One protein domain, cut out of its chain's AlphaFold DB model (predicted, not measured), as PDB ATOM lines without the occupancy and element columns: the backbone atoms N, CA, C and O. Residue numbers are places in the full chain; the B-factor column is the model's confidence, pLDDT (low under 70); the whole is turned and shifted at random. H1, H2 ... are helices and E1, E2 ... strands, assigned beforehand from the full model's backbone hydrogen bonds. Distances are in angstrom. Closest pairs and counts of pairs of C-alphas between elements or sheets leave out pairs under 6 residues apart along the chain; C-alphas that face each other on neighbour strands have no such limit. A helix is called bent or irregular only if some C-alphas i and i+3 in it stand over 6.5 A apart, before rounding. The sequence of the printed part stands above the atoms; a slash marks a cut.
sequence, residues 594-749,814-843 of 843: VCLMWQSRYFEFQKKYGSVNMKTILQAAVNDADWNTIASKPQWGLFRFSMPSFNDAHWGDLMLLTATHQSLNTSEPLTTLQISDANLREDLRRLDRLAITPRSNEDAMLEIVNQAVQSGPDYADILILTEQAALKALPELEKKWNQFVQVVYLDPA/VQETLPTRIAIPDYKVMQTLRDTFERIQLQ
ATOM      1  N   VAL A 594      50.706  38.288 -11.915       83.19
ATOM      2  CA  VAL A 594      50.988  39.223 -13.006       83.19
ATOM      3  C   VAL A 594      50.289  38.789 -14.287       83.19
ATOM      4  O   VAL A 594      50.116  37.604 -14.556       83.19
ATOM      5  N   CYS A 595      49.919  39.765 -15.104       88.62
ATOM      6  CA  CYS A 595      49.465  39.582 -16.472       88.62
ATOM      7  C   CYS A 595      50.597  39.974 -17.430       88.62
ATOM      8  O   CYS A 595      51.072  41.111 -17.395       88.62
ATOM      9  N   LEU A 596      51.006  39.059 -18.307       90.81
ATOM     10  CA  LEU A 596      51.869  39.362 -19.447       90.81
ATOM     11  C   LEU A 596      51.025  39.657 -20.682       90.81
ATOM     12  O   LEU A 596      50.101  38.910 -20.995       90.81
ATOM     13  N   MET A 597      51.367  40.723 -21.401       89.50
ATOM     14  CA  MET A 597      50.711  41.118 -22.649       89.50
ATOM     15  C   MET A 597      51.742  41.502 -23.700       89.50
ATOM     16  O   MET A 597      52.633  42.304 -23.431       89.50
ATOM     17  N   TRP A 598      51.586  41.040 -24.937       87.81
ATOM     18  CA  TRP A 598      52.370  41.580 -26.052       87.81
ATOM     19  C   TRP A 598      52.108  43.089 -26.172       87.81
ATOM     20  O   TRP A 598      50.955  43.522 -26.139       87.81
ATOM     21  N   GLN A 599      53.152  43.910 -26.317       85.50
ATOM     22  CA  GLN A 599      53.037  45.376 -26.231       85.50
ATOM     23  C   GLN A 599      52.006  45.962 -27.216       85.50
ATOM     24  O   GLN A 599      51.287  46.906 -26.893       85.50
ATOM     25  N   SER A 600      51.873  45.355 -28.401       81.69
ATOM     26  CA  SER A 600      50.878  45.744 -29.407       81.69
ATOM     27  C   SER A 600      49.423  45.485 -28.977       81.69
ATOM     28  O   SER A 600      48.522  46.188 -29.435       81.69
ATOM     29  N   ARG A 601      49.191  44.509 -28.088       83.19
ATOM     30  CA  ARG A 601      47.887  44.181 -27.489       83.19
ATOM     31  C   ARG A 601      47.588  45.047 -26.273       83.19
ATOM     32  O   ARG A 601      46.479  45.563 -26.169       83.19
ATOM     33  N   TYR A 602      48.588  45.247 -25.410       86.69
ATOM     34  CA  TYR A 602      48.494  46.085 -24.212       86.69
ATOM     35  C   TYR A 602      47.907  47.470 -24.526       86.69
ATOM     36  O   TYR A 602      46.900  47.855 -23.936       86.69
ATOM     37  N   PHE A 603      48.467  48.185 -25.509       84.00
ATOM     38  CA  PHE A 603      48.014  49.545 -25.820       84.00
ATOM     39  C   PHE A 603      46.592  49.613 -26.398       84.00
ATOM     40  O   PHE A 603      45.868  50.556 -26.090       84.00
ATOM     41  N   GLU A 604      46.148  48.636 -27.199       81.06
ATOM     42  CA  GLU A 604      44.765  48.628 -27.715       81.06
ATOM     43  C   GLU A 604      43.753  48.224 -26.625       81.06
ATOM     44  O   GLU A 604      42.650  48.768 -26.587       81.06
ATOM     45  N   PHE A 605      44.135  47.339 -25.694       83.38
ATOM     46  CA  PHE A 605      43.326  47.010 -24.514       83.38
ATOM     47  C   PHE A 605      43.198  48.221 -23.576       83.38
ATOM     48  O   PHE A 605      42.087  48.611 -23.217       83.38
ATOM     49  N   GLN A 606      44.317  48.872 -23.240       83.88
ATOM     50  CA  GLN A 606      44.351  50.072 -22.398       83.88
ATOM     51  C   GLN A 606      43.556  51.229 -23.020       83.88
ATOM     52  O   GLN A 606      42.787  51.893 -22.333       83.88
ATOM     53  N   LYS A 607      43.672  51.442 -24.335       82.81
ATOM     54  CA  LYS A 607      42.890  52.437 -25.088       82.81
ATOM     55  C   LYS A 607      41.378  52.184 -25.040       82.81
ATOM     56  O   LYS A 607      40.613  53.132 -25.203       82.81
ATOM     57  N   LYS A 608      40.946  50.937 -24.821       81.50
ATOM     58  CA  LYS A 608      39.530  50.574 -24.695       81.50
ATOM     59  C   LYS A 608      39.009  50.649 -23.260       81.50
ATOM     60  O   LYS A 608      38.007  51.312 -23.019       81.50
ATOM     61  N   TYR A 609      39.673  49.973 -22.324       82.69
ATOM     62  CA  TYR A 609      39.204  49.830 -20.938       82.69
ATOM     63  C   TYR A 609      39.852  50.828 -19.959       82.69
ATOM     64  O   TYR A 609      39.643  50.753 -18.748       82.69
ATOM     65  N   GLY A 610      40.678  51.756 -20.456       82.56
ATOM     66  CA  GLY A 610      41.411  52.774 -19.689       82.56
ATOM     67  C   GLY A 610      42.595  52.236 -18.875       82.56
ATOM     68  O   GLY A 610      43.558  52.956 -18.623       82.56
ATOM     69  N   SER A 611      42.546  50.966 -18.476       84.94
ATOM     70  CA  SER A 611      43.542  50.281 -17.650       84.94
ATOM     71  C   SER A 611      43.570  48.784 -17.972       84.94
ATOM     72  O   SER A 611      42.659  48.276 -18.622       84.94
ATOM     73  N   VAL A 612      44.617  48.088 -17.524       84.50
ATOM     74  CA  VAL A 612      44.697  46.620 -17.527       84.50
ATOM     75  C   VAL A 612      44.710  46.169 -16.071       84.50
ATOM     76  O   VAL A 612      45.581  46.588 -15.315       84.50
ATOM     77  N   ASN A 613      43.727  45.369 -15.667       86.62
ATOM     78  CA  ASN A 613      43.575  44.822 -14.317       86.62
ATOM     79  C   ASN A 613      42.516  43.695 -14.323       86.62
ATOM     80  O   ASN A 613      41.777  43.552 -15.296       86.62
ATOM     81  N   MET A 614      42.406  42.893 -13.259       86.31
ATOM     82  CA  MET A 614      41.443  41.781 -13.180       86.31
ATOM     83  C   MET A 614      39.991  42.231 -13.434       86.31
ATOM     84  O   MET A 614      39.255  41.552 -14.145       86.31
ATOM     85  N   LYS A 615      39.583  43.407 -12.936       85.69
ATOM     86  CA  LYS A 615      38.241  43.965 -13.184       85.69
ATOM     87  C   LYS A 615      37.971  44.217 -14.671       85.69
ATOM     88  O   LYS A 615      36.914  43.840 -15.164       85.69
ATOM     89  N   THR A 616      38.913  44.824 -15.390       86.38
ATOM     90  CA  THR A 616      38.794  45.091 -16.836       86.38
ATOM     91  C   THR A 616      38.946  43.825 -17.680       86.38
ATOM     92  O   THR A 616      38.298  43.709 -18.715       86.38
ATOM     93  N   ILE A 617      39.722  42.838 -17.220       86.38
ATOM     94  CA  ILE A 617      39.824  41.503 -17.836       86.38
ATOM     95  C   ILE A 617      38.493  40.740 -17.720       86.38
ATOM     96  O   ILE A 617      38.029  40.171 -18.707       86.38
ATOM     97  N   LEU A 618      37.824  40.793 -16.564       84.56
ATOM     98  CA  LEU A 618      36.482  40.227 -16.384       84.56
ATOM     99  C   LEU A 618      35.421  40.990 -17.192       84.56
ATOM    100  O   LEU A 618      34.622  40.372 -17.888       84.56
ATOM    101  N   GLN A 619      35.452  42.328 -17.183       82.56
ATOM    102  CA  GLN A 619      34.567  43.150 -18.022       82.56
ATOM    103  C   GLN A 619      34.735  42.854 -19.516       82.56
ATOM    104  O   GLN A 619      33.741  42.854 -20.239       82.56
ATOM    105  N   ALA A 620      35.957  42.549 -19.968       78.62
ATOM    106  CA  ALA A 620      36.169  42.006 -21.297       78.62
ATOM    107  C   ALA A 620      35.455  40.654 -21.434       78.62
ATOM    108  O   ALA A 620      34.546  40.547 -22.252       78.62
ATOM    109  N   ALA A 621      35.790  39.649 -20.616       76.81
ATOM    110  CA  ALA A 621      35.269  38.270 -20.706       76.81
ATOM    111  C   ALA A 621      33.733  38.134 -20.637       76.81
ATOM    112  O   ALA A 621      33.186  37.095 -21.000       76.81
ATOM    113  N   VAL A 622      33.030  39.178 -20.200       74.19
ATOM    114  CA  VAL A 622      31.564  39.251 -20.147       74.19
ATOM    115  C   VAL A 622      30.923  39.781 -21.442       74.19
ATOM    116  O   VAL A 622      29.748  39.493 -21.674       74.19
ATOM    117  N   ASN A 623      31.643  40.541 -22.281       72.19
ATOM    118  CA  ASN A 623      31.077  41.266 -23.427       72.19
ATOM    119  C   ASN A 623      31.660  40.827 -24.788       72.19
ATOM    120  O   ASN A 623      32.585  41.446 -25.313       72.19
ATOM    121  N   ASP A 624      31.067  39.807 -25.415       57.84
ATOM    122  CA  ASP A 624      31.502  39.228 -26.706       57.84
ATOM    123  C   ASP A 624      31.645  40.249 -27.859       57.84
ATOM    124  O   ASP A 624      32.499  40.108 -28.745       57.84
ATOM    125  N   ALA A 625      30.837  41.316 -27.849       56.62
ATOM    126  CA  ALA A 625      30.919  42.392 -28.840       56.62
ATOM    127  C   ALA A 625      32.222  43.209 -28.717       56.62
ATOM    128  O   ALA A 625      32.702  43.793 -29.696       56.62
ATOM    129  N   ASP A 626      32.827  43.230 -27.526       54.56
ATOM    130  CA  ASP A 626      33.998  44.043 -27.234       54.56
ATOM    131  C   ASP A 626      35.339  43.378 -27.577       54.56
ATOM    132  O   ASP A 626      36.281  44.106 -27.915       54.56
ATOM    133  N   TRP A 627      35.429  42.042 -27.571       54.41
ATOM    134  CA  TRP A 627      36.633  41.292 -27.982       54.41
ATOM    135  C   TRP A 627      37.002  41.597 -29.435       54.41
ATOM    136  O   TRP A 627      38.132  41.977 -29.754       54.41
ATOM    137  N   ASN A 628      35.998  41.521 -30.310       50.16
ATOM    138  CA  ASN A 628      36.134  41.696 -31.755       50.16
ATOM    139  C   ASN A 628      36.596  43.107 -32.168       50.16
ATOM    140  O   ASN A 628      37.139  43.284 -33.257       50.16
ATOM    141  N   THR A 629      36.427  44.120 -31.310       50.19
ATOM    142  CA  THR A 629      36.846  45.502 -31.607       50.19
ATOM    143  C   THR A 629      38.243  45.864 -31.089       50.19
ATOM    144  O   THR A 629      38.876  46.732 -31.690       50.19
ATOM    145  N   ILE A 630      38.799  45.162 -30.088       52.28
ATOM    146  CA  ILE A 630      40.262  45.174 -29.844       52.28
ATOM    147  C   ILE A 630      40.974  44.410 -30.970       52.28
ATOM    148  O   ILE A 630      41.990  44.864 -31.494       52.28
ATOM    149  N   ALA A 631      40.381  43.301 -31.418       48.34
ATOM    150  CA  ALA A 631      40.825  42.509 -32.565       48.34
ATOM    151  C   ALA A 631      40.607  43.180 -33.945       48.34
ATOM    152  O   ALA A 631      40.782  42.539 -34.979       48.34
ATOM    153  N   SER A 632      40.278  44.477 -34.007       45.06
ATOM    154  CA  SER A 632      39.946  45.198 -35.254       45.06
ATOM    155  C   SER A 632      41.115  45.394 -36.243       45.06
ATOM    156  O   SER A 632      40.957  46.051 -37.273       45.06
ATOM    157  N   LYS A 633      42.277  44.779 -35.984       55.91
ATOM    158  CA  LYS A 633      43.340  44.538 -36.970       55.91
ATOM    159  C   LYS A 633      43.149  43.115 -37.525       55.91
ATOM    160  O   LYS A 633      43.480  42.170 -36.811       55.91
ATOM    161  N   PRO A 634      42.680  42.927 -38.779       51.72
ATOM    162  CA  PRO A 634      42.207  41.626 -39.284       51.72
ATOM    163  C   PRO A 634      43.201  40.457 -39.184       51.72
ATOM    164  O   PRO A 634      42.804  39.298 -39.173       51.72
ATOM    165  N   GLN A 635      44.494  40.764 -39.098       57.62
ATOM    166  CA  GLN A 635      45.603  39.819 -38.979       57.62
ATOM    167  C   GLN A 635      45.836  39.247 -37.562       57.62
ATOM    168  O   GLN A 635      46.825  38.550 -37.369       57.62
ATOM    169  N   TRP A 636      45.021  39.596 -36.555       63.66
ATOM    170  CA  TRP A 636      45.245  39.203 -35.146       63.66
ATOM    171  C   TRP A 636      44.293  38.120 -34.608       63.66
ATOM    172  O   TRP A 636      44.574  37.563 -33.552       63.66
ATOM    173  N   GLY A 637      43.214  37.788 -35.325       63.03
ATOM    174  CA  GLY A 637      42.255  36.759 -34.903       63.03
ATOM    175  C   GLY A 637      41.469  37.119 -33.634       63.03
ATOM    176  O   GLY A 637      41.402  38.281 -33.239       63.03
ATOM    177  N   LEU A 638      40.848  36.119 -32.999       64.31
ATOM    178  CA  LEU A 638      40.212  36.305 -31.693       64.31
ATOM    179  C   LEU A 638      41.282  36.520 -30.616       64.31
ATOM    180  O   LEU A 638      42.258  35.772 -30.534       64.31
ATOM    181  N   PHE A 639      41.064  37.525 -29.771       71.00
ATOM    182  CA  PHE A 639      41.891  37.771 -28.594       71.00
ATOM    183  C   PHE A 639      41.735  36.588 -27.622       71.00
ATOM    184  O   PHE A 639      40.625  36.101 -27.415       71.00
ATOM    185  N   ARG A 640      42.838  36.092 -27.064       79.44
ATOM    186  CA  ARG A 640      42.898  34.879 -26.229       79.44
ATOM    187  C   ARG A 640      43.680  35.131 -24.953       79.44
ATOM    188  O   ARG A 640      44.522  36.025 -24.892       79.44
ATOM    189  N   PHE A 641      43.456  34.299 -23.949       84.62
ATOM    190  CA  PHE A 641      44.211  34.348 -22.708       84.62
ATOM    191  C   PHE A 641      44.493  32.948 -22.176       84.62
ATOM    192  O   PHE A 641      43.778  31.997 -22.485       84.62
ATOM    193  N   SER A 642      45.559  32.830 -21.396       88.50
ATOM    194  CA  SER A 642      45.971  31.589 -20.753       88.50
ATOM    195  C   SER A 642      46.325  31.847 -19.292       88.50
ATOM    196  O   SER A 642      46.844  32.909 -18.940       88.50
ATOM    197  N   MET A 643      45.972  30.897 -18.438       87.44
ATOM    198  CA  MET A 643      46.073  30.957 -16.982       87.44
ATOM    199  C   MET A 643      46.002  29.518 -16.438       87.44
ATOM    200  O   MET A 643      45.470  28.647 -17.139       87.44
ATOM    201  N   PRO A 644      46.501  29.234 -15.220       80.19
ATOM    202  CA  PRO A 644      46.151  27.997 -14.527       80.19
ATOM    203  C   PRO A 644      44.630  27.867 -14.463       80.19
ATOM    204  O   PRO A 644      43.941  28.881 -14.339       80.19
ATOM    205  N   SER A 645      44.094  26.648 -14.542       76.12
ATOM    206  CA  SER A 645      42.644  26.478 -14.441       76.12
ATOM    207  C   SER A 645      42.133  27.069 -13.127       76.12
ATOM    208  O   SER A 645      42.733  26.868 -12.068       76.12
ATOM    209  N   PHE A 646      40.977  27.731 -13.179       73.50
ATOM    210  CA  PHE A 646      40.260  28.172 -11.984       73.50
ATOM    211  C   PHE A 646      39.852  26.987 -11.082       73.50
ATOM    212  O   PHE A 646      39.441  27.192  -9.946       73.50
ATOM    213  N   ASN A 647      40.018  25.749 -11.563       70.12
ATOM    214  CA  ASN A 647      39.812  24.500 -10.835       70.12
ATOM    215  C   ASN A 647      41.026  24.043 -10.000       70.12
ATOM    216  O   ASN A 647      40.933  23.041  -9.289       70.12
ATOM    217  N   ASP A 648      42.139  24.781 -10.005       72.31
ATOM    218  CA  ASP A 648      43.183  24.642  -8.985       72.31
ATOM    219  C   ASP A 648      42.814  25.459  -7.731       72.31
ATOM    220  O   ASP A 648      42.705  26.687  -7.777       72.31
ATOM    221  N   ALA A 649      42.648  24.780  -6.591       64.00
ATOM    222  CA  ALA A 649      42.284  25.397  -5.312       64.00
ATOM    223  C   ALA A 649      43.351  26.358  -4.750       64.00
ATOM    224  O   ALA A 649      43.064  27.138  -3.845       64.00
ATOM    225  N   HIS A 650      44.582  26.322  -5.265       70.00
ATOM    226  CA  HIS A 650      45.611  27.303  -4.946       70.00
ATOM    227  C   HIS A 650      45.430  28.597  -5.757       70.00
ATOM    228  O   HIS A 650      45.451  29.684  -5.180       70.00
ATOM    229  N   TRP A 651      45.226  28.495  -7.076       75.25
ATOM    230  CA  TRP A 651      45.164  29.658  -7.975       75.25
ATOM    231  C   TRP A 651      43.772  30.299  -8.051       75.25
ATOM    232  O   TRP A 651      43.673  31.527  -8.042       75.25
ATOM    233  N   GLY A 652      42.696  29.507  -8.077       77.06
ATOM    234  CA  GLY A 652      41.324  30.011  -8.190       77.06
ATOM    235  C   GLY A 652      40.886  30.847  -6.984       77.06
ATOM    236  O   GLY A 652      40.322  31.927  -7.166       77.06
ATOM    237  N   ASP A 653      41.237  30.433  -5.760       77.62
ATOM    238  CA  ASP A 653      40.995  31.225  -4.542       77.62
ATOM    239  C   ASP A 653      41.725  32.584  -4.597       77.62
ATOM    240  O   ASP A 653      41.136  33.625  -4.287       77.62
ATOM    241  N   LEU A 654      42.990  32.606  -5.048       78.06
ATOM    242  CA  LEU A 654      43.772  33.839  -5.222       78.06
ATOM    243  C   LEU A 654      43.163  34.757  -6.293       78.06
ATOM    244  O   LEU A 654      43.077  35.972  -6.086       78.06
ATOM    245  N   MET A 655      42.705  34.198  -7.417       81.44
ATOM    246  CA  MET A 655      42.026  34.951  -8.474       81.44
ATOM    247  C   MET A 655      40.687  35.528  -8.002       81.44
ATOM    248  O   MET A 655      40.420  36.703  -8.250       81.44
ATOM    249  N   LEU A 656      39.873  34.751  -7.280       81.69
ATOM    250  CA  LEU A 656      38.587  35.189  -6.727       81.69
ATOM    251  C   LEU A 656      38.768  36.310  -5.692       81.69
ATOM    252  O   LEU A 656      38.064  37.320  -5.754       81.69
ATOM    253  N   LEU A 657      39.747  36.189  -4.792       81.31
ATOM    254  CA  LEU A 657      40.131  37.251  -3.853       81.31
ATOM    255  C   LEU A 657      40.523  38.542  -4.588       81.31
ATOM    256  O   LEU A 657      39.956  39.606  -4.330       81.31
ATOM    257  N   THR A 658      41.440  38.429  -5.551       82.31
ATOM    258  CA  THR A 658      41.946  39.550  -6.360       82.31
ATOM    259  C   THR A 658      40.815  40.250  -7.126       82.31
ATOM    260  O   THR A 658      40.666  41.473  -7.066       82.31
ATOM    261  N   ALA A 659      39.960  39.471  -7.794       84.88
ATOM    262  CA  ALA A 659      38.790  39.959  -8.516       84.88
ATOM    263  C   ALA A 659      37.785  40.665  -7.591       84.88
ATOM    264  O   ALA A 659      37.268  41.726  -7.946       84.88
ATOM    265  N   THR A 660      37.543  40.126  -6.391       84.44
ATOM    266  CA  THR A 660      36.619  40.721  -5.411       84.44
ATOM    267  C   THR A 660      37.123  42.084  -4.935       84.44
ATOM    268  O   THR A 660      36.376  43.065  -4.977       84.44
ATOM    269  N   HIS A 661      38.402  42.185  -4.556       83.12
ATOM    270  CA  HIS A 661      39.006  43.444  -4.109       83.12
ATOM    271  C   HIS A 661      38.995  44.531  -5.188       83.12
ATOM    272  O   HIS A 661      38.611  45.669  -4.903       83.12
ATOM    273  N   GLN A 662      39.347  44.192  -6.432       84.44
ATOM    274  CA  GLN A 662      39.305  45.154  -7.534       84.44
ATOM    275  C   GLN A 662      37.882  45.537  -7.947       84.44
ATOM    276  O   GLN A 662      37.614  46.713  -8.202       84.44
ATOM    277  N   SER A 663      36.952  44.577  -8.004       83.94
ATOM    278  CA  SER A 663      35.554  44.847  -8.358       83.94
ATOM    279  C   SER A 663      34.940  45.871  -7.399       83.94
ATOM    280  O   SER A 663      34.392  46.885  -7.847       83.94
ATOM    281  N   LEU A 664      35.156  45.675  -6.094       83.19
ATOM    282  CA  LEU A 664      34.705  46.561  -5.017       83.19
ATOM    283  C   LEU A 664      35.574  47.816  -4.819       83.19
ATOM    284  O   LEU A 664      35.146  48.732  -4.118       83.19
ATOM    285  N   ASN A 665      36.771  47.869  -5.415       81.81
ATOM    286  CA  ASN A 665      37.774  48.922  -5.219       81.81
ATOM    287  C   ASN A 665      38.081  49.173  -3.723       81.81
ATOM    288  O   ASN A 665      37.991  50.303  -3.239       81.81
ATOM    289  N   THR A 666      38.396  48.103  -2.980       75.88
ATOM    290  CA  THR A 666      38.600  48.151  -1.520       75.88
ATOM    291  C   THR A 666      39.858  47.421  -1.050       75.88
ATOM    292  O   THR A 666      40.142  46.304  -1.483       75.88
ATOM    293  N   SER A 667      40.572  48.037  -0.104       71.44
ATOM    294  CA  SER A 667      41.681  47.448   0.662       71.44
ATOM    295  C   SER A 667      41.260  46.930   2.047       71.44
ATOM    296  O   SER A 667      42.104  46.453   2.801       71.44
ATOM    297  N   GLU A 668      39.979  47.057   2.405       77.06
ATOM    298  CA  GLU A 668      39.425  46.559   3.670       77.06
ATOM    299  C   GLU A 668      39.234  45.028   3.643       77.06
ATOM    300  O   GLU A 668      39.071  44.461   2.557       77.06
ATOM    301  N   PRO A 669      39.205  44.342   4.806       77.06
ATOM    302  CA  PRO A 669      38.928  42.906   4.872       77.06
ATOM    303  C   PRO A 669      37.592  42.547   4.205       77.06
ATOM    304  O   PRO A 669      36.567  43.183   4.464       77.06
ATOM    305  N   LEU A 670      37.582  41.501   3.375       81.12
ATOM    306  CA  LEU A 670      36.353  41.022   2.740       81.12
ATOM    307  C   LEU A 670      35.448  40.295   3.731       81.12
ATOM    308  O   LEU A 670      35.907  39.553   4.594       81.12
ATOM    309  N   THR A 671      34.143  40.451   3.541       87.81
ATOM    310  CA  THR A 671      33.114  39.674   4.238       87.81
ATOM    311  C   THR A 671      32.698  38.447   3.426       87.81
ATOM    312  O   THR A 671      32.795  38.419   2.196       87.81
ATOM    313  N   THR A 672      32.125  37.451   4.107       86.44
ATOM    314  CA  THR A 672      31.568  36.241   3.477       86.44
ATOM    315  C   THR A 672      30.529  36.561   2.392       86.44
ATOM    316  O   THR A 672      30.422  35.834   1.408       86.44
ATOM    317  N   LEU A 673      29.771  37.655   2.550       86.50
ATOM    318  CA  LEU A 673      28.749  38.090   1.595       86.50
ATOM    319  C   LEU A 673      29.364  38.619   0.291       86.50
ATOM    320  O   LEU A 673      28.887  38.269  -0.781       86.50
ATOM    321  N   GLN A 674      30.430  39.421   0.387       87.06
ATOM    322  CA  GLN A 674      31.110  40.025  -0.768       87.06
ATOM    323  C   GLN A 674      31.761  38.976  -1.677       87.06
ATOM    324  O   GLN A 674      31.646  39.068  -2.893       87.06
ATOM    325  N   ILE A 675      32.386  37.950  -1.091       83.88
ATOM    326  CA  ILE A 675      32.958  36.818  -1.843       83.88
ATOM    327  C   ILE A 675      31.860  35.928  -2.451       83.88
ATOM    328  O   ILE A 675      32.046  35.323  -3.504       83.88
ATOM    329  N   SER A 676      30.685  35.876  -1.819       84.81
ATOM    330  CA  SER A 676      29.538  35.096  -2.299       84.81
ATOM    331  C   SER A 676      28.737  35.778  -3.421       84.81
ATOM    332  O   SER A 676      27.682  35.253  -3.793       84.81
ATOM    333  N   ASP A 677      29.181  36.912  -3.982       86.88
ATOM    334  CA  ASP A 677      28.459  37.599  -5.065       86.88
ATOM    335  C   ASP A 677      28.216  36.663  -6.261       86.88
ATOM    336  O   ASP A 677      29.103  35.925  -6.691       86.88
ATOM    337  N   ALA A 678      26.983  36.623  -6.767       83.44
ATOM    338  CA  ALA A 678      26.593  35.677  -7.812       83.44
ATOM    339  C   ALA A 678      27.066  36.087  -9.215       83.44
ATOM    340  O   ALA A 678      27.303  35.212 -10.046       83.44
ATOM    341  N   ASN A 679      27.222  37.388  -9.472       85.31
ATOM    342  CA  ASN A 679      27.629  37.912 -10.773       85.31
ATOM    343  C   ASN A 679      29.136  37.731 -10.947       85.31
ATOM    344  O   ASN A 679      29.562  37.096 -11.902       85.31
ATOM    345  N   LEU A 680      29.929  38.148  -9.951       82.88
ATOM    346  CA  LEU A 680      31.390  38.017  -9.971       82.88
ATOM    347  C   LEU A 680      31.849  36.564 -10.190       82.88
ATOM    348  O   LEU A 680      32.840  36.311 -10.876       82.88
ATOM    349  N   ARG A 681      31.110  35.596  -9.632       78.50
ATOM    350  CA  ARG A 681      31.372  34.162  -9.820       78.50
ATOM    351  C   ARG A 681      31.030  33.669 -11.224       78.50
ATOM    352  O   ARG A 681      31.739  32.811 -11.738       78.50
ATOM    353  N   GLU A 682      29.982  34.192 -11.853       82.75
ATOM    354  CA  GLU A 682      29.671  33.857 -13.248       82.75
ATOM    355  C   GLU A 682      30.625  34.558 -14.229       82.75
ATOM    356  O   GLU A 682      31.021  33.949 -15.219       82.75
ATOM    357  N   ASP A 683      31.091  35.769 -13.920       83.94
ATOM    358  CA  ASP A 683      32.124  36.468 -14.693       83.94
ATOM    359  C   ASP A 683      33.459  35.693 -14.666       83.94
ATOM    360  O   ASP A 683      34.081  35.483 -15.708       83.94
ATOM    361  N   LEU A 684      33.868  35.175 -13.498       80.81
ATOM    362  CA  LEU A 684      35.041  34.295 -13.364       80.81
ATOM    363  C   LEU A 684      34.860  32.944 -14.077       80.81
ATOM    364  O   LEU A 684      35.802  32.448 -14.688       80.81
ATOM    365  N   ARG A 685      33.653  32.367 -14.075       79.44
ATOM    366  CA  ARG A 685      33.344  31.160 -14.865       79.44
ATOM    367  C   ARG A 685      33.380  31.414 -16.373       79.44
ATOM    368  O   ARG A 685      33.778  30.530 -17.125       79.44
ATOM    369  N   ARG A 686      32.975  32.601 -16.839       80.00
ATOM    370  CA  ARG A 686      33.136  33.011 -18.249       80.00
ATOM    371  C   ARG A 686      34.605  33.139 -18.615       80.00
ATOM    372  O   ARG A 686      34.980  32.685 -19.691       80.00
ATOM    373  N   LEU A 687      35.416  33.683 -17.706       82.12
ATOM    374  CA  LEU A 687      36.866  33.728 -17.853       82.12
ATOM    375  C   LEU A 687      37.445  32.305 -17.989       82.12
ATOM    376  O   LEU A 687      38.065  32.010 -19.001       82.12
ATOM    377  N   ASP A 688      37.177  31.384 -17.059       81.19
ATOM    378  CA  ASP A 688      37.715  30.011 -17.138       81.19
ATOM    379  C   ASP A 688      37.271  29.256 -18.410       81.19
ATOM    380  O   ASP A 688      38.102  28.663 -19.093       81.19
ATOM    381  N   ARG A 689      36.000  29.378 -18.828       79.88
ATOM    382  CA  ARG A 689      35.494  28.755 -20.074       79.88
ATOM    383  C   ARG A 689      36.090  29.324 -21.371       79.88
ATOM    384  O   ARG A 689      35.962  28.685 -22.413       79.88
ATOM    385  N   LEU A 690      36.682  30.518 -21.331       77.56
ATOM    386  CA  LEU A 690      37.362  31.162 -22.463       77.56
ATOM    387  C   LEU A 690      38.899  31.051 -22.369       77.56
ATOM    388  O   LEU A 690      39.597  31.440 -23.308       77.56
ATOM    389  N   ALA A 691      39.430  30.521 -21.263       82.69
ATOM    390  CA  ALA A 691      40.858  30.359 -21.041       82.69
ATOM    391  C   ALA A 691      41.438  29.184 -21.838       82.69
ATOM    392  O   ALA A 691      40.867  28.097 -21.912       82.69
ATOM    393  N   ILE A 692      42.653  29.368 -22.352       85.44
ATOM    394  CA  ILE A 692      43.504  28.260 -22.788       85.44
ATOM    395  C   ILE A 692      44.202  27.714 -21.539       85.44
ATOM    396  O   ILE A 692      45.278  28.188 -21.164       85.44
ATOM    397  N   THR A 693      43.563  26.760 -20.867       76.75
ATOM    398  CA  THR A 693      44.118  26.085 -19.688       76.75
ATOM    399  C   THR A 693      45.185  25.046 -20.077       76.75
ATOM    400  O   THR A 693      45.112  24.454 -21.160       76.75
ATOM    401  N   PRO A 694      46.204  24.824 -19.225       75.06
ATOM    402  CA  PRO A 694      47.187  23.757 -19.408       75.06
ATOM    403  C   PRO A 694      46.565  22.366 -19.195       75.06
ATOM    404  O   PRO A 694      45.474  22.229 -18.641       75.06
ATOM    405  N   ARG A 695      47.261  21.317 -19.645       69.00
ATOM    406  CA  ARG A 695      46.821  19.915 -19.534       69.00
ATOM    407  C   ARG A 695      47.124  19.298 -18.173       69.00
ATOM    408  O   ARG A 695      46.439  18.352 -17.792       69.00
ATOM    409  N   SER A 696      48.142  19.797 -17.472       66.06
ATOM    410  CA  SER A 696      48.419  19.455 -16.074       66.06
ATOM    411  C   SER A 696      48.244  20.675 -15.172       66.06
ATOM    412  O   SER A 696      48.639  21.785 -15.532       66.06
ATOM    413  N   ASN A 697      47.697  20.456 -13.976       62.25
ATOM    414  CA  ASN A 697      47.661  21.472 -12.922       62.25
ATOM    415  C   ASN A 697      49.027  21.610 -12.221       62.25
ATOM    416  O   ASN A 697      49.389  22.702 -11.797       62.25
ATOM    417  N   GLU A 698      49.802  20.525 -12.125       56.41
ATOM    418  CA  GLU A 698      51.047  20.458 -11.339       56.41
ATOM    419  C   GLU A 698      52.144  21.371 -11.906       56.41
ATOM    420  O   GLU A 698      52.780  22.114 -11.162       56.41
ATOM    421  N   ASP A 699      52.290  21.368 -13.233       66.69
ATOM    422  CA  ASP A 699      53.219  22.207 -14.000       66.69
ATOM    423  C   ASP A 699      52.487  23.335 -14.759       66.69
ATOM    424  O   ASP A 699      52.997  23.862 -15.748       66.69
ATOM    425  N   ALA A 700      51.286  23.735 -14.316       74.75
ATOM    426  CA  ALA A 700      50.405  24.659 -15.041       74.75
ATOM    427  C   ALA A 700      51.121  25.922 -15.558       74.75
ATOM    428  O   ALA A 700      51.080  26.222 -16.752       74.75
ATOM    429  N   MET A 701      51.834  26.633 -14.678       79.56
ATOM    430  CA  MET A 701      52.601  27.837 -15.037       79.56
ATOM    431  C   MET A 701      53.704  27.546 -16.067       79.56
ATOM    432  O   MET A 701      53.943  28.351 -16.969       79.56
ATOM    433  N   LEU A 702      54.367  26.392 -15.953       79.56
ATOM    434  CA  LEU A 702      55.466  25.980 -16.822       79.56
ATOM    435  C   LEU A 702      54.963  25.544 -18.207       79.56
ATOM    436  O   LEU A 702      55.593  25.879 -19.209       79.56
ATOM    437  N   GLU A 703      53.821  24.858 -18.300       84.38
ATOM    438  CA  GLU A 703      53.187  24.531 -19.585       84.38
ATOM    439  C   GLU A 703      52.765  25.810 -20.328       84.38
ATOM    440  O   GLU A 703      53.115  25.972 -21.498       84.38
ATOM    441  N   ILE A 704      52.116  26.759 -19.641       88.94
ATOM    442  CA  ILE A 704      51.701  28.058 -20.204       88.94
ATOM    443  C   ILE A 704      52.910  28.843 -20.729       88.94
ATOM    444  O   ILE A 704      52.897  29.324 -21.865       88.94
ATOM    445  N   VAL A 705      53.983  28.941 -19.934       88.00
ATOM    446  CA  VAL A 705      55.239  29.593 -20.340       88.00
ATOM    447  C   VAL A 705      55.860  28.897 -21.550       88.00
ATOM    448  O   VAL A 705      56.214  29.567 -22.521       88.00
ATOM    449  N   ASN A 706      55.951  27.565 -21.542       88.62
ATOM    450  CA  ASN A 706      56.521  26.806 -22.652       88.62
ATOM    451  C   ASN A 706      55.711  26.972 -23.944       88.62
ATOM    452  O   ASN A 706      56.306  27.144 -25.007       88.62
ATOM    453  N   GLN A 707      54.377  26.975 -23.878       89.62
ATOM    454  CA  GLN A 707      53.518  27.210 -25.045       89.62
ATOM    455  C   GLN A 707      53.619  28.653 -25.558       89.62
ATOM    456  O   GLN A 707      53.735  28.870 -26.765       89.62
ATOM    457  N   ALA A 708      53.678  29.643 -24.664       90.00
ATOM    458  CA  ALA A 708      53.905  31.038 -25.035       90.00
ATOM    459  C   ALA A 708      55.290  31.255 -25.676       90.00
ATOM    460  O   ALA A 708      55.408  31.965 -26.674       90.00
ATOM    461  N   VAL A 709      56.346  30.600 -25.180       89.44
ATOM    462  CA  VAL A 709      57.661  30.611 -25.840       89.44
ATOM    463  C   VAL A 709      57.587  29.877 -27.180       89.44
ATOM    464  O   VAL A 709      58.113  30.376 -28.176       89.44
ATOM    465  N   GLN A 710      56.911  28.727 -27.270       90.00
ATOM    466  CA  GLN A 710      56.803  27.940 -28.503       90.00
ATOM    467  C   GLN A 710      56.048  28.660 -29.626       90.00
ATOM    468  O   GLN A 710      56.589  28.698 -30.736       90.00
ATOM    469  N   SER A 711      54.906  29.285 -29.321       88.25
ATOM    470  CA  SER A 711      53.913  29.773 -30.295       88.25
ATOM    471  C   SER A 711      53.556  31.268 -30.171       88.25
ATOM    472  O   SER A 711      52.850  31.801 -31.021       88.25
ATOM    473  N   GLY A 712      54.070  31.983 -29.167       86.19
ATOM    474  CA  GLY A 712      54.063  33.451 -29.135       86.19
ATOM    475  C   GLY A 712      52.665  34.083 -29.078       86.19
ATOM    476  O   GLY A 712      51.783  33.558 -28.394       86.19
ATOM    477  N   PRO A 713      52.433  35.194 -29.809       81.06
ATOM    478  CA  PRO A 713      51.105  35.796 -29.958       81.06
ATOM    479  C   PRO A 713      50.050  34.854 -30.559       81.06
ATOM    480  O   PRO A 713      48.857  35.118 -30.424       81.06
ATOM    481  N   ASP A 714      50.459  33.757 -31.203       83.25
ATOM    482  CA  ASP A 714      49.543  32.755 -31.748       83.25
ATOM    483  C   ASP A 714      49.135  31.697 -30.706       83.25
ATOM    484  O   ASP A 714      48.234  30.908 -30.980       83.25
ATOM    485  N   TYR A 715      49.691  31.731 -29.487       87.19
ATOM    486  CA  TYR A 715      49.137  31.031 -28.323       87.19
ATOM    487  C   TYR A 715      48.048  31.874 -27.643       87.19
ATOM    488  O   TYR A 715      46.862  31.568 -27.760       87.19
ATOM    489  N   ALA A 716      48.446  32.961 -26.977       87.31
ATOM    490  CA  ALA A 716      47.555  33.830 -26.216       87.31
ATOM    491  C   ALA A 716      48.049  35.285 -26.181       87.31
ATOM    492  O   ALA A 716      49.248  35.568 -26.271       87.31
ATOM    493  N   ASP A 717      47.103  36.211 -26.030       83.81
ATOM    494  CA  ASP A 717      47.318  37.659 -26.004       83.81
ATOM    495  C   ASP A 717      47.517  38.203 -24.569       83.81
ATOM    496  O   ASP A 717      48.184  39.227 -24.392       83.81
ATOM    497  N   ILE A 718      46.984  37.483 -23.569       87.44
ATOM    498  CA  ILE A 718      47.204  37.637 -22.118       87.44
ATOM    499  C   ILE A 718      47.722  36.312 -21.529       87.44
ATOM    500  O   ILE A 718      47.176  35.252 -21.832       87.44
ATOM    501  N   LEU A 719      48.709  36.365 -20.630       90.75
ATOM    502  CA  LEU A 719      49.120  35.235 -19.781       90.75
ATOM    503  C   LEU A 719      49.024  35.654 -18.308       90.75
ATOM    504  O   LEU A 719      49.705  36.602 -17.922       90.75
ATOM    505  N   ILE A 720      48.222  34.977 -17.485       88.31
ATOM    506  CA  ILE A 720      48.168  35.221 -16.032       88.31
ATOM    507  C   ILE A 720      49.094  34.215 -15.337       88.31
ATOM    508  O   ILE A 720      48.870  33.010 -15.423       88.31
ATOM    509  N   LEU A 721      50.144  34.717 -14.683       84.12
ATOM    510  CA  LEU A 721      51.271  33.942 -14.146       84.12
ATOM    511  C   LEU A 721      51.690  34.428 -12.744       84.12
ATOM    512  O   LEU A 721      51.275  35.503 -12.306       84.12
ATOM    513  N   THR A 722      52.575  33.691 -12.058       79.88
ATOM    514  CA  THR A 722      53.375  34.274 -10.963       79.88
ATOM    515  C   THR A 722      54.418  35.247 -11.517       79.88
ATOM    516  O   THR A 722      54.910  35.091 -12.640       79.88
ATOM    517  N   GLU A 723      54.815  36.241 -10.717       79.44
ATOM    518  CA  GLU A 723      55.959  37.105 -11.041       79.44
ATOM    519  C   GLU A 723      57.231  36.291 -11.333       79.44
ATOM    520  O   GLU A 723      57.973  36.619 -12.260       79.44
ATOM    521  N   GLN A 724      57.470  35.211 -10.580       78.12
ATOM    522  CA  GLN A 724      58.657  34.374 -10.740       78.12
ATOM    523  C   GLN A 724      58.648  33.601 -12.072       78.12
ATOM    524  O   GLN A 724      59.672  33.555 -12.759       78.12
ATOM    525  N   ALA A 725      57.499  33.051 -12.485       80.06
ATOM    526  CA  ALA A 725      57.334  32.427 -13.798       80.06
ATOM    527  C   ALA A 725      57.530  33.449 -14.933       80.06
ATOM    528  O   ALA A 725      58.250  33.178 -15.896       80.06
ATOM    529  N   ALA A 726      56.985  34.662 -14.788       83.50
ATOM    530  CA  ALA A 726      57.210  35.757 -15.730       83.50
ATOM    531  C   ALA A 726      58.693  36.172 -15.833       83.50
ATOM    532  O   ALA A 726      59.210  36.313 -16.943       83.50
ATOM    533  N   LEU A 727      59.399  36.304 -14.701       80.19
ATOM    534  CA  LEU A 727      60.824  36.670 -14.650       80.19
ATOM    535  C   LEU A 727      61.712  35.660 -15.390       80.19
ATOM    536  O   LEU A 727      62.711  36.053 -15.997       80.19
ATOM    537  N   LYS A 728      61.344  34.373 -15.343       79.38
ATOM    538  CA  LYS A 728      62.005  33.282 -16.074       79.38
ATOM    539  C   LYS A 728      61.656  33.309 -17.573       79.38
ATOM    540  O   LYS A 728      62.547  33.156 -18.402       79.38
ATOM    541  N   ALA A 729      60.389  33.544 -17.924       84.38
ATOM    542  CA  ALA A 729      59.877  33.458 -19.296       84.38
ATOM    543  C   ALA A 729      60.264  34.634 -20.211       84.38
ATOM    544  O   ALA A 729      60.564  34.447 -21.393       84.38
ATOM    545  N   LEU A 730      60.221  35.865 -19.692       86.62
ATOM    546  CA  LEU A 730      60.287  37.087 -20.506       86.62
ATOM    547  C   LEU A 730      61.544  37.227 -21.385       86.62
ATOM    548  O   LEU A 730      61.383  37.580 -22.557       86.62
ATOM    549  N   PRO A 731      62.769  36.908 -20.913       85.38
ATOM    550  CA  PRO A 731      63.963  36.976 -21.754       85.38
ATOM    551  C   PRO A 731      63.912  36.051 -22.978       85.38
ATOM    552  O   PRO A 731      64.521  36.367 -23.999       85.38
ATOM    553  N   GLU A 732      63.196  34.924 -22.904       88.94
ATOM    554  CA  GLU A 732      63.040  34.001 -24.032       88.94
ATOM    555  C   GLU A 732      61.904  34.419 -24.967       88.94
ATOM    556  O   GLU A 732      62.093  34.415 -26.187       88.94
ATOM    557  N   LEU A 733      60.762  34.839 -24.405       88.00
ATOM    558  CA  LEU A 733      59.613  35.355 -25.159       88.00
ATOM    559  C   LEU A 733      60.038  36.485 -26.107       88.00
ATOM    560  O   LEU A 733      59.819  36.401 -27.315       88.00
ATOM    561  N   GLU A 734      60.701  37.516 -25.583       86.56
ATOM    562  CA  GLU A 734      61.072  38.692 -26.375       86.56
ATOM    563  C   GLU A 734      62.187  38.393 -27.378       86.56
ATOM    564  O   GLU A 734      62.106  38.802 -28.536       86.56
ATOM    565  N   LYS A 735      63.205  37.628 -26.964       87.75
ATOM    566  CA  LYS A 735      64.330  37.234 -27.823       87.75
ATOM    567  C   LYS A 735      63.881  36.384 -29.009       87.75
ATOM    568  O   LYS A 735      64.435  36.532 -30.097       87.75
ATOM    569  N   LYS A 736      62.914  35.480 -28.812       90.44
ATOM    570  CA  LYS A 736      62.432  34.588 -29.872       90.44
ATOM    571  C   LYS A 736      61.437  35.279 -30.809       90.44
ATOM    572  O   LYS A 736      61.495  35.044 -32.013       90.44
ATOM    573  N   TRP A 737      60.549  36.120 -30.279       86.81
ATOM    574  CA  TRP A 737      59.473  36.747 -31.059       86.81
ATOM    575  C   TRP A 737      59.784  38.166 -31.550       86.81
ATOM    576  O   TRP A 737      59.017  38.712 -32.343       86.81
ATOM    577  N   ASN A 738      60.908  38.750 -31.117       85.12
ATOM    578  CA  ASN A 738      61.357  40.106 -31.453       85.12
ATOM    579  C   ASN A 738      60.261  41.171 -31.226       85.12
ATOM    580  O   ASN A 738      60.063  42.085 -32.026       85.12
ATOM    581  N   GLN A 739      59.516  41.013 -30.130       80.56
ATOM    582  CA  GLN A 739      58.449  41.904 -29.679       80.56
ATOM    583  C   GLN A 739      58.567  42.096 -28.171       80.56
ATOM    584  O   GLN A 739      58.828  41.132 -27.455       80.56
ATOM    585  N   PHE A 740      58.326  43.316 -27.692       83.12
ATOM    586  CA  PHE A 740      58.257  43.577 -26.258       83.12
ATOM    587  C   PHE A 740      56.994  42.980 -25.633       83.12
ATOM    588  O   PHE A 740      55.900  43.042 -26.207       83.12
ATOM    589  N   VAL A 741      57.141  42.481 -24.410       87.00
ATOM    590  CA  VAL A 741      56.059  41.995 -23.556       87.00
ATOM    591  C   VAL A 741      55.954  42.901 -22.328       87.00
ATOM    592  O   VAL A 741      56.910  43.121 -21.582       87.00
ATOM    593  N   GLN A 742      54.772  43.472 -22.149       87.12
ATOM    594  CA  GLN A 742      54.384  44.291 -21.009       87.12
ATOM    595  C   GLN A 742      54.004  43.383 -19.835       87.12
ATOM    596  O   GLN A 742      53.410  42.325 -20.038       87.12
ATOM    597  N   VAL A 743      54.339  43.812 -18.618       86.69
ATOM    598  CA  VAL A 743      54.000  43.125 -17.363       86.69
ATOM    599  C   VAL A 743      53.017  44.008 -16.605       86.69
ATOM    600  O   VAL A 743      53.207  45.218 -16.545       86.69
ATOM    601  N   VAL A 744      51.960  43.438 -16.042       84.19
ATOM    602  CA  VAL A 744      50.935  44.194 -15.316       84.19
ATOM    603  C   VAL A 744      50.615  43.488 -14.009       84.19
ATOM    604  O   VAL A 744      50.221  42.324 -14.022       84.19
ATOM    605  N   TYR A 745      50.751  44.182 -12.881       81.88
ATOM    606  CA  TYR A 745      50.313  43.661 -11.586       81.88
ATOM    607  C   TYR A 745      48.787  43.687 -11.498       81.88
ATOM    608  O   TYR A 745      48.150  44.695 -11.799       81.88
ATOM    609  N   LEU A 746      48.188  42.563 -11.105       79.50
ATOM    610  CA  LEU A 746      46.730  42.398 -11.064       79.50
ATOM    611  C   LEU A 746      46.118  42.751  -9.698       79.50
ATOM    612  O   LEU A 746      44.997  42.350  -9.420       79.50
ATOM    613  N   ASP A 747      46.844  43.491  -8.861       68.69
ATOM    614  CA  ASP A 747      46.658  43.617  -7.409       68.69
ATOM    615  C   ASP A 747      45.241  43.927  -6.882       68.69
ATOM    616  O   ASP A 747      44.504  44.678  -7.519       68.69
ATOM    617  N   PRO A 748      44.890  43.506  -5.645       57.12
ATOM    618  CA  PRO A 748      45.807  42.970  -4.634       57.12
ATOM    619  C   PRO A 748      45.367  41.590  -4.114       57.12
ATOM    620  O   PRO A 748      44.333  41.442  -3.465       57.12
ATOM    621  N   ALA A 749      46.193  40.570  -4.345       56.06
ATOM    622  CA  ALA A 749      46.058  39.298  -3.637       56.06
ATOM    623  C   ALA A 749      46.586  39.448  -2.194       56.06
ATOM    624  O   ALA A 749      47.616  40.107  -1.994       56.06
ATOM    625  N   VAL A 814      56.333  49.690 -16.613       51.91
ATOM    626  CA  VAL A 814      55.531  49.024 -15.590       51.91
ATOM    627  C   VAL A 814      55.683  49.846 -14.325       51.91
ATOM    628  O   VAL A 814      56.773  49.910 -13.760       51.91
ATOM    629  N   GLN A 815      54.602  50.494 -13.897       46.28
ATOM    630  CA  GLN A 815      54.578  51.092 -12.574       46.28
ATOM    631  C   GLN A 815      54.798  49.974 -11.559       46.28
ATOM    632  O   GLN A 815      54.055  48.989 -11.527       46.28
ATOM    633  N   GLU A 816      55.809  50.144 -10.718       49.41
ATOM    634  CA  GLU A 816      55.763  49.546  -9.399       49.41
ATOM    635  C   GLU A 816      54.572  50.182  -8.690       49.41
ATOM    636  O   GLU A 816      54.592  51.332  -8.274       49.41
ATOM    637  N   THR A 817      53.482  49.431  -8.662       48.91
ATOM    638  CA  THR A 817      52.501  49.503  -7.596       48.91
ATOM    639  C   THR A 817      52.725  48.232  -6.803       48.91
ATOM    640  O   THR A 817      52.367  47.142  -7.253       48.91
ATOM    641  N   LEU A 818      53.439  48.332  -5.689       51.72
ATOM    642  CA  LEU A 818      53.716  47.190  -4.837       51.72
ATOM    643  C   LEU A 818      52.403  46.696  -4.206       51.72
ATOM    644  O   LEU A 818      51.610  47.524  -3.744       51.72
ATOM    645  N   PRO A 819      52.189  45.366  -4.103       51.59
ATOM    646  CA  PRO A 819      50.968  44.785  -3.568       51.59
ATOM    647  C   PRO A 819      50.554  45.423  -2.248       51.59
ATOM    648  O   PRO A 819      51.188  45.227  -1.201       51.59
ATOM    649  N   THR A 820      49.470  46.200  -2.312       50.38
ATOM    650  CA  THR A 820      48.888  46.863  -1.147       50.38
ATOM    651  C   THR A 820      48.534  45.783  -0.137       50.38
ATOM    652  O   THR A 820      47.699  44.922  -0.413       50.38
ATOM    653  N   ARG A 821      49.203  45.792   1.025       55.59
ATOM    654  CA  ARG A 821      49.050  44.752   2.052       55.59
ATOM    655  C   ARG A 821      47.637  44.781   2.636       55.59
ATOM    656  O   ARG A 821      47.386  45.486   3.611       55.59
ATOM    657  N   ILE A 822      46.741  43.991   2.057       62.53
ATOM    658  CA  ILE A 822      45.425  43.712   2.629       62.53
ATOM    659  C   ILE A 822      45.611  42.907   3.917       62.53
ATOM    660  O   ILE A 822      46.509  42.063   4.019       62.53
ATOM    661  N   ALA A 823      44.745  43.147   4.898       63.81
ATOM    662  CA  ALA A 823      44.575  42.232   6.013       63.81
ATOM    663  C   ALA A 823      44.194  40.828   5.505       63.81
ATOM    664  O   ALA A 823      43.364  40.679   4.609       63.81
ATOM    665  N   ILE A 824      44.783  39.793   6.104       66.44
ATOM    666  CA  ILE A 824      44.394  38.406   5.835       66.44
ATOM    667  C   ILE A 824      42.923  38.248   6.279       66.44
ATOM    668  O   ILE A 824      42.622  38.629   7.414       66.44
ATOM    669  N   PRO A 825      42.007  37.718   5.443       71.94
ATOM    670  CA  PRO A 825      40.619  37.531   5.855       71.94
ATOM    671  C   PRO A 825      40.497  36.515   7.000       71.94
ATOM    672  O   PRO A 825      41.402  35.708   7.234       71.94
ATOM    673  N   ASP A 826      39.386  36.550   7.735       75.50
ATOM    674  CA  ASP A 826      39.162  35.608   8.833       75.50
ATOM    675  C   ASP A 826      38.824  34.190   8.331       75.50
ATOM    676  O   ASP A 826      38.392  33.993   7.193       75.50
ATOM    677  N   TYR A 827      38.981  33.189   9.204       78.25
ATOM    678  CA  TYR A 827      38.769  31.780   8.855       78.25
ATOM    679  C   TYR A 827      37.384  31.490   8.248       78.25
ATOM    680  O   TYR A 827      37.275  30.644   7.366       78.25
ATOM    681  N   LYS A 828      36.323  32.196   8.658       83.25
ATOM    682  CA  LYS A 828      34.970  32.010   8.114       83.25
ATOM    683  C   LYS A 828      34.875  32.536   6.680       83.25
ATOM    684  O   LYS A 828      34.147  31.971   5.864       83.25
ATOM    685  N   VAL A 829      35.622  33.588   6.355       83.81
ATOM    686  CA  VAL A 829      35.786  34.094   4.984       83.81
ATOM    687  C   VAL A 829      36.592  33.097   4.144       83.81
ATOM    688  O   VAL A 829      36.163  32.763   3.041       83.81
ATOM    689  N   MET A 830      37.666  32.523   4.695       78.69
ATOM    690  CA  MET A 830      38.460  31.473   4.030       78.69
ATOM    691  C   MET A 830      37.690  30.156   3.836       78.69
ATOM    692  O   MET A 830      37.868  29.470   2.831       78.69
ATOM    693  N   GLN A 831      36.798  29.807   4.765       79.75
ATOM    694  CA  GLN A 831      35.862  28.695   4.614       79.75
ATOM    695  C   GLN A 831      34.821  29.009   3.532       79.75
ATOM    696  O   GLN A 831      34.589  28.190   2.654       79.75
ATOM    697  N   THR A 832      34.255  30.222   3.528       84.88
ATOM    698  CA  THR A 832      33.282  30.640   2.503       84.88
ATOM    699  C   THR A 832      33.887  30.626   1.095       84.88
ATOM    700  O   THR A 832      33.175  30.283   0.151       84.88
ATOM    701  N   LEU A 833      35.180  30.953   0.946       79.50
ATOM    702  CA  LEU A 833      35.942  30.762  -0.295       79.50
ATOM    703  C   LEU A 833      35.926  29.293  -0.728       79.50
ATOM    704  O   LEU A 833      35.322  28.991  -1.755       79.50
ATOM    705  N   ARG A 834      36.470  28.376   0.089       76.38
ATOM    706  CA  ARG A 834      36.505  26.937  -0.226       76.38
ATOM    707  C   ARG A 834      35.119  26.361  -0.510       76.38
ATOM    708  O   ARG A 834      34.929  25.742  -1.550       76.38
ATOM    709  N   ASP A 835      34.137  26.605   0.356       79.50
ATOM    710  CA  ASP A 835      32.768  26.111   0.172       79.50
ATOM    711  C   ASP A 835      32.189  26.595  -1.170       79.50
ATOM    712  O   ASP A 835      31.376  25.923  -1.801       79.50
ATOM    713  N   THR A 836      32.548  27.803  -1.607       70.38
ATOM    714  CA  THR A 836      32.130  28.383  -2.892       70.38
ATOM    715  C   THR A 836      32.894  27.776  -4.065       70.38
ATOM    716  O   THR A 836      32.268  27.440  -5.067       70.38
ATOM    717  N   PHE A 837      34.205  27.584  -3.923       69.69
ATOM    718  CA  PHE A 837      35.083  26.933  -4.890       69.69
ATOM    719  C   PHE A 837      34.645  25.489  -5.171       69.69
ATOM    720  O   PHE A 837      34.425  25.118  -6.321       69.69
ATOM    721  N   GLU A 838      34.423  24.681  -4.131       69.12
ATOM    722  CA  GLU A 838      33.979  23.287  -4.254       69.12
ATOM    723  C   GLU A 838      32.594  23.192  -4.918       69.12
ATOM    724  O   GLU A 838      32.357  22.322  -5.754       69.12
ATOM    725  N   ARG A 839      31.693  24.150  -4.656       69.62
ATOM    726  CA  ARG A 839      30.411  24.274  -5.380       69.62
ATOM    727  C   ARG A 839      30.546  24.789  -6.818       69.62
ATOM    728  O   ARG A 839      29.568  24.709  -7.557       69.62
ATOM    729  N   ILE A 840      31.705  25.309  -7.225       61.94
ATOM    730  CA  ILE A 840      32.025  25.585  -8.634       61.94
ATOM    731  C   ILE A 840      32.588  24.324  -9.305       61.94
ATOM    732  O   ILE A 840      32.210  24.064 -10.437       61.94
ATOM    733  N   GLN A 841      33.368  23.494  -8.598       61.38
ATOM    734  CA  GLN A 841      33.843  22.193  -9.109       61.38
ATOM    735  C   GLN A 841      32.718  21.173  -9.354       61.38
ATOM    736  O   GLN A 841      32.860  20.267 -10.171       61.38
ATOM    737  N   LEU A 842      31.610  21.294  -8.620       62.34
ATOM    738  CA  LEU A 842      30.480  20.359  -8.638       62.34
ATOM    739  C   LEU A 842      29.296  20.809  -9.529       62.34
ATOM    740  O   LEU A 842      28.216  20.224  -9.410       62.34
ATOM    741  N   GLN A 843      29.455  21.851 -10.361       54.06
ATOM    742  CA  GLN A 843      28.384  22.455 -11.184       54.06
ATOM    743  C   GLN A 843      28.763  22.632 -12.656       54.06
ATOM    744  O   GLN A 843      28.031  22.052 -13.487       54.06
TER     745      GLN A 843
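What this domain is: This is residues 594 to 749 and 814 to 843 of the 843 residues of the protein "Non-specific serine/threonine protein kinase" of Rubinisphaera sp (UniProt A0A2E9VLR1). A small three-stranded sheet has H7 and H8 side by side over one face and H1 over the other; beside this body a second group of crossed helices, H2, H5, H6 and H9, gathers round H4. H3 touches H1, and the unnamed residues 631 to 650 lead from H3 to H4. The printed part has 186 residues, with nine named helices and three named strands in the order E1, H1 to H7, E2, H8, E3, H9. The sheet order is E2, E1, E3, antiparallel throughout, and the class is mostly helix. The whole is compact, with a radius of gyration of the C-alphas of 16.3 A and spans of 48 by 35 by 34 A.

Where its parts are: The sheet holds E1, residues 594 to 598, from C-alpha 594 at (50.988, 39.223, -13.006), E2, residues 718 to 722, and E3, residues 741 to 745. On it are H1, residues 599 to 609, H7, residues 700 to 714 and 18.6 A long, and H8, residues 723 to 737 and 20.3 A long. H7 and H8 are irregular: C-alphas 710 and 713 are 9.8 A apart, and C-alphas 728 and 731 are 7.1 A apart. The other named helices are H2, residues 614 to 622, H3, residues 624 to 630, H4, residues 651 to 664 and 20.1 A long, H5, residues 672 to 675, H6, residues 678 to 690, and H9, residues 827 to 841 and 20.9 A long, its last C-alpha, 841, at (33.843, 22.193, -9.109).

How they stand to each other: E1 is the inner strand: N 595 and O 744 of E3 are 2.8 A apart, and N 596 and O 719 of E2 2.8 A, both within hydrogen-bond range. E2, H8 and E3 form a split strand-helix-strand unit, two strands running the same way with E1 between them; its crossover is right-handed. H7 and H8 are on the same face and touch at Val 709 and Leu 733, their closest C-alphas, 5.2 A, at a shallow tilt of 25 degrees, the same way. H1 is on the opposite face, at a height over the sheet of 10.3 A. H1 and H3 only just touch, with 3 pairs of C-alphas within 8 A, the closest being Glu 604 and Ile 630, 6.1 A. H2 only grazes the sheet with residues 614 to 617. The hub H4 touches H2, H5, H6 and H9; its closest C-alphas to H2 are Ser 663 and Lys 615, 5.6 A, about perpendicular at 85 degrees. With residues 652 to 653 alone it touches H9, closest at Asp 653 and Leu 833, 6.6 A. In H2, H4, H6 and H9 every O i to N i+4 pair is within hydrogen-bond range; in H1 it is 6 of 7, in H7 and H8 9 of 11 each, in H3 1 of 3 beside 2 of 4 O i to N i+3 pairs, and H5 is too short for an i+4 pair.

The domain as a whole: The C-alphas farthest apart are those of Pro 634 and Tyr 827, 49.3 A. Residues 750 to 813 are not printed, and C-alphas 749 and 814 are 18.1 A apart across the cut. The link from H3 to H4 is long, with 20 residues. Mean pLDDT of the printed part is 77.0; 42 residues are under 70, among them 624 to 638, 814 to 824 and 837 to 843.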